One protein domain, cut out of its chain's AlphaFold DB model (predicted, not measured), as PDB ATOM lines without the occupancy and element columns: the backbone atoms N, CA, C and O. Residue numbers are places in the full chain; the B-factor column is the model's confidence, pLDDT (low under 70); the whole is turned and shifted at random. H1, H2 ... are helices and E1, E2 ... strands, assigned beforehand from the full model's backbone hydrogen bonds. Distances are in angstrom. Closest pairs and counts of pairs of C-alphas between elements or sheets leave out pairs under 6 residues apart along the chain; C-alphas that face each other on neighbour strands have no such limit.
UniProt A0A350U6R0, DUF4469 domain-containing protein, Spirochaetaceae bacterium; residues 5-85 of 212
ATOM      1  N   ILE A   5      43.498  41.305 -18.660       82.12
ATOM      2  CA  ILE A   5      43.006  41.084 -20.034       82.12
ATOM      3  C   ILE A   5      43.361  42.269 -20.940       82.12
ATOM      4  O   ILE A   5      43.759  42.066 -22.085       82.12
ATOM      5  N   ALA A   6      43.237  43.497 -20.425       79.75
ATOM      6  CA  ALA A   6      43.594  44.702 -21.169       79.75
ATOM      7  C   ALA A   6      45.101  44.738 -21.466       79.75
ATOM      8  O   ALA A   6      45.486  44.938 -22.613       79.75
ATOM      9  N   HIS A   7      45.936  44.428 -20.471       82.94
ATOM     10  CA  HIS A   7      47.386  44.381 -20.658       82.94
ATOM     11  C   HIS A   7      47.840  43.285 -21.626       82.94
ATOM     12  O   HIS A   7      48.761  43.521 -22.403       82.94
ATOM     13  N   ILE A   8      47.193  42.114 -21.641       83.44
ATOM     14  CA  ILE A   8      47.495  41.086 -22.650       83.44
ATOM     15  C   ILE A   8      47.169  41.617 -24.052       83.44
ATOM     16  O   ILE A   8      47.985  41.468 -24.949       83.44
ATOM     17  N   GLY A   9      46.024  42.283 -24.240       78.62
ATOM     18  CA  GLY A   9      45.650  42.848 -25.544       78.62
ATOM     19  C   GLY A   9      46.577  43.963 -26.048       78.62
ATOM     20  O   GLY A   9      46.664  44.175 -27.254       78.62
ATOM     21  N   GLU A  10      47.274  44.662 -25.148       80.25
ATOM     22  CA  GLU A  10      48.282  45.678 -25.493       80.25
ATOM     23  C   GLU A  10      49.603  45.062 -25.976       80.25
ATOM     24  O   GLU A  10      50.239  45.609 -26.875       80.25
ATOM     25  N   HIS A  11      50.018  43.937 -25.386       78.62
ATOM     26  CA  HIS A  11      51.307  43.298 -25.682       78.62
ATOM     27  C   HIS A  11      51.194  42.200 -26.746       78.62
ATOM     28  O   HIS A  11      52.175  41.910 -27.424       78.62
ATOM     29  N   GLU A  12      50.006  41.613 -26.918       76.62
ATOM     30  CA  GLU A  12      49.739  40.545 -27.876       76.62
ATOM     31  C   GLU A  12      48.550  40.873 -28.780       76.62
ATOM     32  O   GLU A  12      47.388  40.591 -28.480       76.62
ATOM     33  N   THR A  13      48.857  41.435 -29.950       77.19
ATOM     34  CA  THR A  13      47.859  41.822 -30.962       77.19
ATOM     35  C   THR A  13      47.400  40.656 -31.837       77.19
ATOM     36  O   THR A  13      46.480  40.803 -32.642       77.19
ATOM     37  N   SER A  14      48.057  39.499 -31.719       83.62
ATOM     38  CA  SER A  14      47.786  38.294 -32.512       83.62
ATOM     39  C   SER A  14      46.462  37.614 -32.134       83.62
ATOM     40  O   SER A  14      45.864  36.909 -32.953       83.62
ATOM     41  N   VAL A  15      45.961  37.858 -30.918       83.25
ATOM     42  CA  VAL A  15      44.730  37.261 -30.386       83.25
ATOM     43  C   VAL A  15      43.677  38.341 -30.146       83.25
ATOM     44  O   VAL A  15      43.936  39.391 -29.570       83.25
ATOM     45  N   ARG A  16      42.433  38.070 -30.557       84.69
ATOM     46  CA  ARG A  16      41.318  39.001 -30.344       84.69
ATOM     47  C   ARG A  16      41.021  39.157 -28.840       84.69
ATOM     48  O   ARG A  16      40.844  38.137 -28.168       84.69
ATOM     49  N   PRO A  17      40.816  40.383 -28.326       80.50
ATOM     50  CA  PRO A  17      40.520  40.627 -26.907       80.50
ATOM     51  C   PRO A  17      39.340  39.817 -26.345       80.50
ATOM     52  O   PRO A  17      39.412  39.295 -25.234       80.50
ATOM     53  N   LEU A  18      38.275  39.637 -27.135       84.75
ATOM     54  CA  LEU A  18      37.115  38.822 -26.746       84.75
ATOM     55  C   LEU A  18      37.474  37.349 -26.513       84.75
ATOM     56  O   LEU A  18      36.903  36.705 -25.636       84.75
ATOM     57  N   THR A  19      38.427  36.809 -27.275       87.88
ATOM     58  CA  THR A  19      38.899  35.431 -27.104       87.88
ATOM     59  C   THR A  19      39.674  35.286 -25.797       87.88
ATOM     60  O   THR A  19      39.435  34.335 -25.059       87.88
ATOM     61  N   ILE A  20      40.526  36.259 -25.457       86.00
ATOM     62  CA  ILE A  20      41.260  36.282 -24.180       86.00
ATOM     63  C   ILE A  20      40.274  36.322 -23.008       86.00
ATOM     64  O   ILE A  20      40.383  35.527 -22.074       86.00
ATOM     65  N   GLN A  21      39.270  37.199 -23.080       86.88
ATOM     66  CA  GLN A  21      38.237  37.306 -22.052       86.88
ATOM     67  C   GLN A  21      37.443  36.005 -21.886       86.88
ATOM     68  O   GLN A  21      37.187  35.580 -20.758       86.88
ATOM     69  N   TYR A  22      37.074  35.365 -22.996       89.88
ATOM     70  CA  TYR A  22      36.356  34.095 -22.977       89.88
ATOM     71  C   TYR A  22      37.183  32.984 -22.311       89.88
ATOM     72  O   TYR A  22      36.704  32.343 -21.374       89.88
ATOM     73  N   CYS A  23      38.444  32.809 -22.717       89.88
ATOM     74  CA  CYS A  23      39.339  31.809 -22.131       89.88
ATOM     75  C   CYS A  23      39.596  32.066 -20.638       89.88
ATOM     76  O   CYS A  23      39.530  31.136 -19.835       89.88
ATOM     77  N   ALA A  24      39.814  33.324 -20.242       90.06
ATOM     78  CA  ALA A  24      39.967  33.696 -18.836       90.06
ATOM     79  C   ALA A  24      38.701  33.379 -18.015       90.06
ATOM     80  O   ALA A  24      38.792  32.920 -16.874       90.06
ATOM     81  N   GLY A  25      37.516  33.576 -18.601       91.44
ATOM     82  CA  GLY A  25      36.233  33.216 -17.992       91.44
ATOM     83  C   GLY A  25      36.062  31.708 -17.782       91.44
ATOM     84  O   GLY A  25      35.617  31.288 -16.709       91.44
ATOM     85  N   LEU A  26      36.458  30.894 -18.766       94.12
ATOM     86  CA  LEU A  26      36.464  29.433 -18.641       94.12
ATOM     87  C   LEU A  26      37.427  28.971 -17.543       94.12
ATOM     88  O   LEU A  26      37.035  28.199 -16.669       94.12
ATOM     89  N   LEU A  27      38.650  29.507 -17.537       93.94
ATOM     90  CA  LEU A  27      39.670  29.178 -16.542       93.94
ATOM     91  C   LEU A  27      39.198  29.512 -15.121       93.94
ATOM     92  O   LEU A  27      39.276  28.674 -14.226       93.94
ATOM     93  N   LYS A  28      38.629  30.708 -14.923       93.44
ATOM     94  CA  LYS A  28      38.028  31.108 -13.644       93.44
ATOM     95  C   LYS A  28      36.936  30.131 -13.205       93.44
ATOM     96  O   LYS A  28      36.902  29.744 -12.040       93.44
ATOM     97  N   THR A  29      36.033  29.773 -14.117       95.44
ATOM     98  CA  THR A  29      34.918  28.861 -13.821       95.44
ATOM     99  C   THR A  29      35.433  27.509 -13.339       95.44
ATOM    100  O   THR A  29      34.962  27.009 -12.318       95.44
ATOM    101  N   GLU A  30      36.434  26.949 -14.016       95.44
ATOM    102  CA  GLU A  30      36.967  25.634 -13.664       95.44
ATOM    103  C   GLU A  30      37.773  25.650 -12.359       95.44
ATOM    104  O   GLU A  30      37.611  24.754 -11.532       95.44
ATOM    105  N   ILE A  31      38.556  26.706 -12.105       94.62
ATOM    106  CA  ILE A  31      39.246  26.890 -10.815       94.62
ATOM    107  C   ILE A  31      38.235  26.901  -9.664       94.62
ATOM    108  O   ILE A  31      38.414  26.196  -8.673       94.62
ATOM    109  N   LEU A  32      37.149  27.669  -9.797       94.25
ATOM    110  CA  LEU A  32      36.106  27.730  -8.771       94.25
ATOM    111  C   LEU A  32      35.407  26.380  -8.583       94.25
ATOM    112  O   LEU A  32      35.112  26.004  -7.449       94.25
ATOM    113  N   ARG A  33      35.178  25.635  -9.670       95.06
ATOM    114  CA  ARG A  33      34.571  24.299  -9.618       95.06
ATOM    115  C   ARG A  33      35.443  23.311  -8.842       95.06
ATOM    116  O   ARG A  33      34.918  22.591  -7.999       95.06
ATOM    117  N   LEU A  34      36.750  23.298  -9.094       94.69
ATOM    118  CA  LEU A  34      37.702  22.415  -8.408       94.69
ATOM    119  C   LEU A  34      37.924  22.816  -6.939       94.69
ATOM    120  O   LEU A  34      38.041  21.959  -6.064       94.69
ATOM    121  N   LEU A  35      37.920  24.114  -6.631       93.31
ATOM    122  CA  LEU A  35      37.963  24.572  -5.239       93.31
ATOM    123  C   LEU A  35      36.699  24.162  -4.476       93.31
ATOM    124  O   LEU A  35      36.791  23.731  -3.329       93.31
ATOM    125  N   ALA A  36      35.527  24.231  -5.113       90.69
ATOM    126  CA  ALA A  36      34.267  23.803  -4.506       90.69
ATOM    127  C   ALA A  36      34.233  22.299  -4.177       90.69
ATOM    128  O   ALA A  36      33.494  21.896  -3.283       90.69
ATOM    129  N   THR A  37      35.049  21.470  -4.844       91.75
ATOM    130  CA  THR A  37      35.214  20.047  -4.496       91.75
ATOM    131  C   THR A  37      36.226  19.806  -3.372       91.75
ATOM    132  O   THR A  37      36.489  18.656  -3.032       91.75
ATOM    133  N   GLY A  38      36.808  20.862  -2.793       86.75
ATOM    134  CA  GLY A  38      37.832  20.770  -1.748       86.75
ATOM    135  C   GLY A  38      39.227  20.421  -2.273       86.75
ATOM    136  O   GLY A  38      40.117  20.102  -1.487       86.75
ATOM    137  N   SER A  39      39.436  20.458  -3.590       91.25
ATOM    138  CA  SER A  39      40.735  20.158  -4.190       91.25
ATOM    139  C   SER A  39      41.682  21.351  -4.077       91.25
ATOM    140  O   SER A  39      41.267  22.504  -4.188       91.25
ATOM    141  N   ALA A  40      42.974  21.070  -3.899       93.44
ATOM    142  CA  ALA A  40      44.011  22.066  -4.121       93.44
ATOM    143  C   ALA A  40      44.192  22.274  -5.633       93.44
ATOM    144  O   ALA A  40      44.296  21.310  -6.391       93.44
ATOM    145  N   VAL A  41      44.222  23.530  -6.067       95.62
ATOM    146  CA  VAL A  41      44.262  23.924  -7.476       95.62
ATOM    147  C   VAL A  41      45.523  24.731  -7.733       95.62
ATOM    148  O   VAL A  41      45.744  25.763  -7.101       95.62
ATOM    149  N   ASN A  42      46.341  24.281  -8.682       93.38
ATOM    150  CA  ASN A  42      47.419  25.096  -9.225       93.38
ATOM    151  C   ASN A  42      46.809  26.199 -10.102       93.38
ATOM    152  O   ASN A  42      46.162  25.923 -11.115       93.38
ATOM    153  N   VAL A  43      46.993  27.448  -9.690       93.12
ATOM    154  CA  VAL A  43      46.554  28.623 -10.432       93.12
ATOM    155  C   VAL A  43      47.738  29.114 -11.247       93.12
ATOM    156  O   VAL A  43      48.590  29.813 -10.714       93.12
ATOM    157  N   LEU A  44      47.767  28.757 -12.535       90.12
ATOM    158  CA  LEU A  44      48.697  29.296 -13.541       90.12
ATOM    159  C   LEU A  44      50.182  29.281 -13.119       90.12
ATOM    160  O   LEU A  44      50.916  30.195 -13.476       90.12
ATOM    161  N   ASP A  45      50.599  28.308 -12.303       87.88
ATOM    162  CA  ASP A  45      51.948  28.197 -11.725       87.88
ATOM    163  C   ASP A  45      52.393  29.395 -10.858       87.88
ATOM    164  O   ASP A  45      53.539  29.462 -10.407       87.88
ATOM    165  N   ILE A  46      51.477  30.316 -10.530       91.06
ATOM    166  CA  ILE A  46      51.747  31.450  -9.636       91.06
ATOM    167  C   ILE A  46      51.477  31.101  -8.170       91.06
ATOM    168  O   ILE A  46      52.174  31.585  -7.276       91.06
ATOM    169  N   CYS A  47      50.474  30.261  -7.894       93.44
ATOM    170  CA  CYS A  47      50.195  29.768  -6.548       93.44
ATOM    171  C   CYS A  47      49.364  28.485  -6.547       93.44
ATOM    172  O   CYS A  47      48.626  28.195  -7.488       93.44
ATOM    173  N   THR A  48      49.419  27.762  -5.432       95.06
ATOM    174  CA  THR A  48      48.486  26.676  -5.128       95.06
ATOM    175  C   THR A  48      47.378  27.208  -4.228       95.06
ATOM    176  O   THR A  48      47.637  27.579  -3.082       95.06
ATOM    177  N   ALA A  49      46.148  27.241  -4.738       95.06
ATOM    178  CA  ALA A  49      44.955  27.657  -4.011       95.06
ATOM    179  C   ALA A  49      44.239  26.451  -3.386       95.06
ATOM    180  O   ALA A  49      44.063  25.429  -4.044       95.06
ATOM    181  N   TYR A  50      43.807  26.550  -2.132       93.12
ATOM    182  CA  TYR A  50      43.095  25.476  -1.432       93.12
ATOM    183  C   TYR A  50      42.203  26.035  -0.318       93.12
ATOM    184  O   TYR A  50      42.405  27.153   0.158       93.12
ATOM    185  N   LEU A  51      41.205  25.259   0.103       90.81
ATOM    186  CA  LEU A  51      40.328  25.622   1.216       90.81
ATOM    187  C   LEU A  51      40.919  25.137   2.545       90.81
ATOM    188  O   LEU A  51      41.343  23.988   2.661       90.81
ATOM    189  N   GLY A  52      40.926  26.008   3.547       85.12
ATOM    190  CA  GLY A  52      41.312  25.698   4.923       85.12
ATOM    191  C   GLY A  52      40.224  26.111   5.906       85.12
ATOM    192  O   GLY A  52      39.291  26.826   5.549       85.12
ATOM    193  N   VAL A  53      40.325  25.645   7.149       81.25
ATOM    194  CA  VAL A  53      39.393  26.016   8.224       81.25
ATOM    195  C   VAL A  53      39.954  27.209   8.990       81.25
ATOM    196  O   VAL A  53      41.113  27.217   9.403       81.25
ATOM    197  N   LYS A  54      39.117  28.221   9.211       73.88
ATOM    198  CA  LYS A  54      39.450  29.415   9.982       73.88
ATOM    199  C   LYS A  54      39.405  29.133  11.483       73.88
ATOM    200  O   LYS A  54      38.327  28.990  12.078       73.88
ATOM    201  N   GLY A  55      40.581  29.214  12.101       68.81
ATOM    202  CA  GLY A  55      40.779  29.088  13.543       68.81
ATOM    203  C   GLY A  55      41.016  27.649  13.996       68.81
ATOM    204  O   GLY A  55      40.850  26.700  13.237       68.81
ATOM    205  N   GLY A  56      41.432  27.497  15.255       64.19
ATOM    206  CA  GLY A  56      41.602  26.184  15.869       64.19
ATOM    207  C   GLY A  56      40.254  25.503  16.072       64.19
ATOM    208  O   GLY A  56      39.316  26.110  16.588       64.19
ATOM    209  N   VAL A  57      40.168  24.240  15.676       62.75
ATOM    210  CA  VAL A  57      39.058  23.360  16.035       62.75
ATOM    211  C   VAL A  57      39.467  22.657  17.329       62.75
ATOM    212  O   VAL A  57      40.532  22.047  17.386       62.75
ATOM    213  N   SER A  58      38.685  22.807  18.397       58.31
ATOM    214  CA  SER A  58      38.955  22.177  19.697       58.31
ATOM    215  C   SER A  58      37.810  21.242  20.074       58.31
ATOM    216  O   SER A  58      36.649  21.610  19.925       58.31
ATOM    217  N   GLY A  59      38.152  20.055  20.581       64.44
ATOM    218  CA  GLY A  59      37.210  18.989  20.938       64.44
ATOM    219  C   GLY A  59      37.238  17.812  19.955       64.44
ATOM    220  O   GLY A  59      37.550  17.988  18.781       64.44
ATOM    221  N   ASP A  60      36.905  16.613  20.442       65.06
ATOM    222  CA  ASP A  60      36.963  15.362  19.663       65.06
ATOM    223  C   ASP A  60      35.850  15.237  18.607       65.06
ATOM    224  O   ASP A  60      35.949  14.411  17.704       65.06
ATOM    225  N   ASN A  61      34.776  16.037  18.709       66.69
ATOM    226  CA  ASN A  61      33.631  15.970  17.796       66.69
ATOM    227  C   ASN A  61      32.946  17.349  17.620       66.69
ATOM    228  O   ASN A  61      31.866  17.586  18.171       66.69
ATOM    229  N   PRO A  62      33.590  18.299  16.920       64.31
ATOM    230  CA  PRO A  62      33.049  19.638  16.686       64.31
ATOM    231  C   PRO A  62      31.761  19.582  15.853       64.31
ATOM    232  O   PRO A  62      31.623  18.768  14.935       64.31
ATOM    233  N   SER A  63      30.808  20.463  16.148       64.38
ATOM    234  CA  SER A  63      29.549  20.528  15.404       64.38
ATOM    235  C   SER A  63      29.767  21.053  13.970       64.38
ATOM    236  O   SER A  63      30.654  21.880  13.740       64.38
ATOM    237  N   PRO A  64      28.930  20.666  12.985       64.75
ATOM    238  CA  PRO A  64      29.033  21.171  11.610       64.75
ATOM    239  C   PRO A  64      28.996  22.706  11.516       64.75
ATOM    240  O   PRO A  64      29.647  23.304  10.665       64.75
ATOM    241  N   THR A  65      28.283  23.365  12.431       63.72
ATOM    242  CA  THR A  65      28.204  24.829  12.545       63.72
ATOM    243  C   THR A  65      29.520  25.490  12.966       63.72
ATOM    244  O   THR A  65      29.767  26.631  12.579       63.72
ATOM    245  N   GLU A  66      30.379  24.794  13.712       58.72
ATOM    246  CA  GLU A  66      31.698  25.290  14.139       58.72
ATOM    247  C   GLU A  66      32.765  25.125  13.043       58.72
ATOM    248  O   GLU A  66      33.727  25.893  13.001       58.72
ATOM    249  N   LEU A  67      32.556  24.180  12.118       60.69
ATOM    250  CA  LEU A  67      33.432  23.892  10.975       60.69
ATOM    251  C   LEU A  67      33.149  24.765   9.736       60.69
ATOM    252  O   LEU A  67      33.973  24.829   8.830       60.69
ATOM    253  N   ASN A  68      32.025  25.488   9.699       59.25
ATOM    254  CA  ASN A  68      31.556  26.251   8.529       59.25
ATOM    255  C   ASN A  68      32.337  27.543   8.213       59.25
ATOM    256  O   ASN A  68      31.866  28.384   7.445       59.25
ATOM    257  N   ARG A  69      33.530  27.738   8.780       69.19
ATOM    258  CA  ARG A  69      34.384  28.884   8.446       69.19
ATOM    259  C   ARG A  69      35.510  28.436   7.525       69.19
ATOM    260  O   ARG A  69      36.643  28.307   7.971       69.19
ATOM    261  N   PHE A  70      35.201  28.184   6.258       81.06
ATOM    262  CA  PHE A  70      36.238  27.927   5.261       81.06
ATOM    263  C   PHE A  70      36.860  29.239   4.775       81.06
ATOM    264  O   PHE A  70      36.152  30.209   4.500       81.06
ATOM    265  N   GLU A  71      38.182  29.258   4.655       87.12
ATOM    266  CA  GLU A  71      38.955  30.340   4.053       87.12
ATOM    267  C   GLU A  71      39.735  29.821   2.848       87.12
ATOM    268  O   GLU A  71      40.203  28.681   2.823       87.12
ATOM    269  N   LEU A  72      39.863  30.671   1.829       90.12
ATOM    270  CA  LEU A  72      40.722  30.398   0.688       90.12
ATOM    271  C   LEU A  72      42.159  30.765   1.059       90.12
ATOM    272  O   LEU A  72      42.466  31.936   1.286       90.12
ATOM    273  N   HIS A  73      43.036  29.772   1.065       91.88
ATOM    274  CA  HIS A  73      44.476  29.966   1.149       91.88
ATOM    275  C   HIS A  73      45.086  29.872  -0.250       91.88
ATOM    276  O   HIS A  73      44.612  29.121  -1.100       91.88
ATOM    277  N   CYS A  74      46.144  30.639  -0.493       92.00
ATOM    278  CA  CYS A  74      46.933  30.594  -1.720       92.00
ATOM    279  C   CYS A  74      48.401  30.673  -1.309       92.00
ATOM    280  O   CYS A  74      48.832  31.654  -0.701       92.00
ATOM    281  N   THR A  75      49.142  29.606  -1.595       92.50
ATOM    282  CA  THR A  75      50.576  29.520  -1.315       92.50
ATOM    283  C   THR A  75      51.330  29.822  -2.605       92.50
ATOM    284  O   THR A  75      51.194  29.044  -3.554       92.50
ATOM    285  N   PRO A  76      52.079  30.936  -2.687       91.06
ATOM    286  CA  PRO A  76      52.815  31.297  -3.893       91.06
ATOM    287  C   PRO A  76      53.893  30.260  -4.214       91.06
ATOM    288  O   PRO A  76      54.470  29.644  -3.313       91.06
ATOM    289  N   THR A  77      54.175  30.072  -5.500       89.81
ATOM    290  CA  THR A  77      55.293  29.232  -5.951       89.81
ATOM    291  C   THR A  77      56.637  29.912  -5.685       89.81
ATOM    292  O   THR A  77      56.703  31.106  -5.389       89.81
ATOM    293  N   THR A  78      57.739  29.162  -5.804       86.75
ATOM    294  CA  THR A  78      59.103  29.702  -5.644       86.75
ATOM    295  C   THR A  78      59.368  30.879  -6.587       86.75
ATOM    296  O   THR A  78      59.979  31.864  -6.178       86.75
ATOM    297  N   GLU A  79      58.875  30.802  -7.826       85.31
ATOM    298  CA  GLU A  79      59.005  31.865  -8.827       85.31
ATOM    299  C   GLU A  79      58.238  33.128  -8.414       85.31
ATOM    300  O   GLU A  79      58.814  34.215  -8.370       85.31
ATOM    301  N   ALA A  80      56.972  32.983  -8.008       85.44
ATOM    302  CA  ALA A  80      56.176  34.104  -7.513       85.44
ATOM    303  C   ALA A  80      56.778  34.719  -6.235       85.44
ATOM    304  O   ALA A  80      56.802  35.940  -6.078       85.44
ATOM    305  N   HIS A  81      57.325  33.892  -5.339       84.31
ATOM    306  CA  HIS A  81      57.985  34.355  -4.120       84.31
ATOM    307  C   HIS A  81      59.290  35.120  -4.408       84.31
ATOM    308  O   HIS A  81      59.615  36.071  -3.692       84.31
ATOM    309  N   ALA A  82      60.033  34.764  -5.461       82.50
ATOM    310  CA  ALA A  82      61.262  35.463  -5.843       82.50
ATOM    311  C   ALA A  82      61.007  36.925  -6.261       82.50
ATOM    312  O   ALA A  82      61.852  37.788  -6.016       82.50
ATOM    313  N   ILE A  83      59.824  37.231  -6.813       79.50
ATOM    314  CA  ILE A  83      59.411  38.613  -7.116       79.50
ATOM    315  C   ILE A  83      59.450  39.455  -5.838       79.50
ATOM    316  O   ILE A  83      60.029  40.538  -5.836       79.50
ATOM    317  N   THR A  84      58.923  38.936  -4.725       69.75
ATOM    318  CA  THR A  84      58.949  39.617  -3.419       69.75
ATOM    319  C   THR A  84      60.360  39.893  -2.904       69.75
ATOM    320  O   THR A  84      60.572  40.905  -2.245       69.75
ATOM    321  N   THR A  85      61.332  39.033  -3.210       67.44
ATOM    322  CA  THR A  85      62.738  39.234  -2.822       67.44
ATOM    323  C   THR A  85      63.418  40.332  -3.646       67.44
ATOM    324  O   THR A  85      64.292  41.027  -3.134       67.44
TER     325      THR A  85
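What this domain is: This is residues 5 to 85 of the 212 residues of the protein "DUF4469 domain-containing protein" of Spirochaetaceae bacterium (UniProt A0A350U6R0). A short helix, H1, makes a corner with one end of the long helix H2, whose residues 27 to 36 pack over the E1 side of one face of a small antiparallel sheet, E1 - E2 - E3. Beyond the sheet the link from E2 runs out to the small helix H3, where residues 59 to 65 stick out, and H4 follows E3 at the sheet's other end. The 81 printed residues hold four named helices and three named strands, in the order H1 H2 E1 E2 H3 E3 H4, class mixed, helices and strands. The whole is flat, 58 by 32 by 16 A, and only just extended, close to loose, with a radius of gyration of the C-alphas of 17.7 A.

Where its parts are: H1, residues 5 to 11, begins at C-alpha 5 (43.006, 41.084, -20.034). H2, residues 17 to 36, is 28.7 A long. E1 is residues 41 to 43, E2 residues 47 to 53, 18.7 A, H3 residues 64 to 67, and E3 residues 70 to 76, 19.2 A. H4, residues 78 to 85, ends at C-alpha 85 (62.738, 39.234, -2.822).

How they stand to each other: H1 touches H2 at residues 17 to 21 alone, closest C-alphas Gly 9 and Pro 17, 5.8 A, at a steep tilt of 46 degrees, opposite ways. H2 is on the sheet in two layers, a helix on one face, at a height over the sheet of 11.4 A; it runs along the strands, at 15 degrees to E1 on the local plane. The hairpin E1 and E2 has N 41 and O 49 at 2.8 A; antiparallel E2 and E3 have N 50 and O 73 at 2.9 A, both within hydrogen-bond range. H4 only grazes the sheet, with residues 78 to 82. Every O i to N i+4 pair is within range in H1 and H2, 2 of 4 in H4; H3 is too short for one.

The domain as a whole: The C-alphas of Thr 13 and Asp 60, the two farthest apart, are 58.2 A apart. The printed part has no cut, and no link is long. Residues 55 to 69 and 84 to 85 have pLDDT under 70.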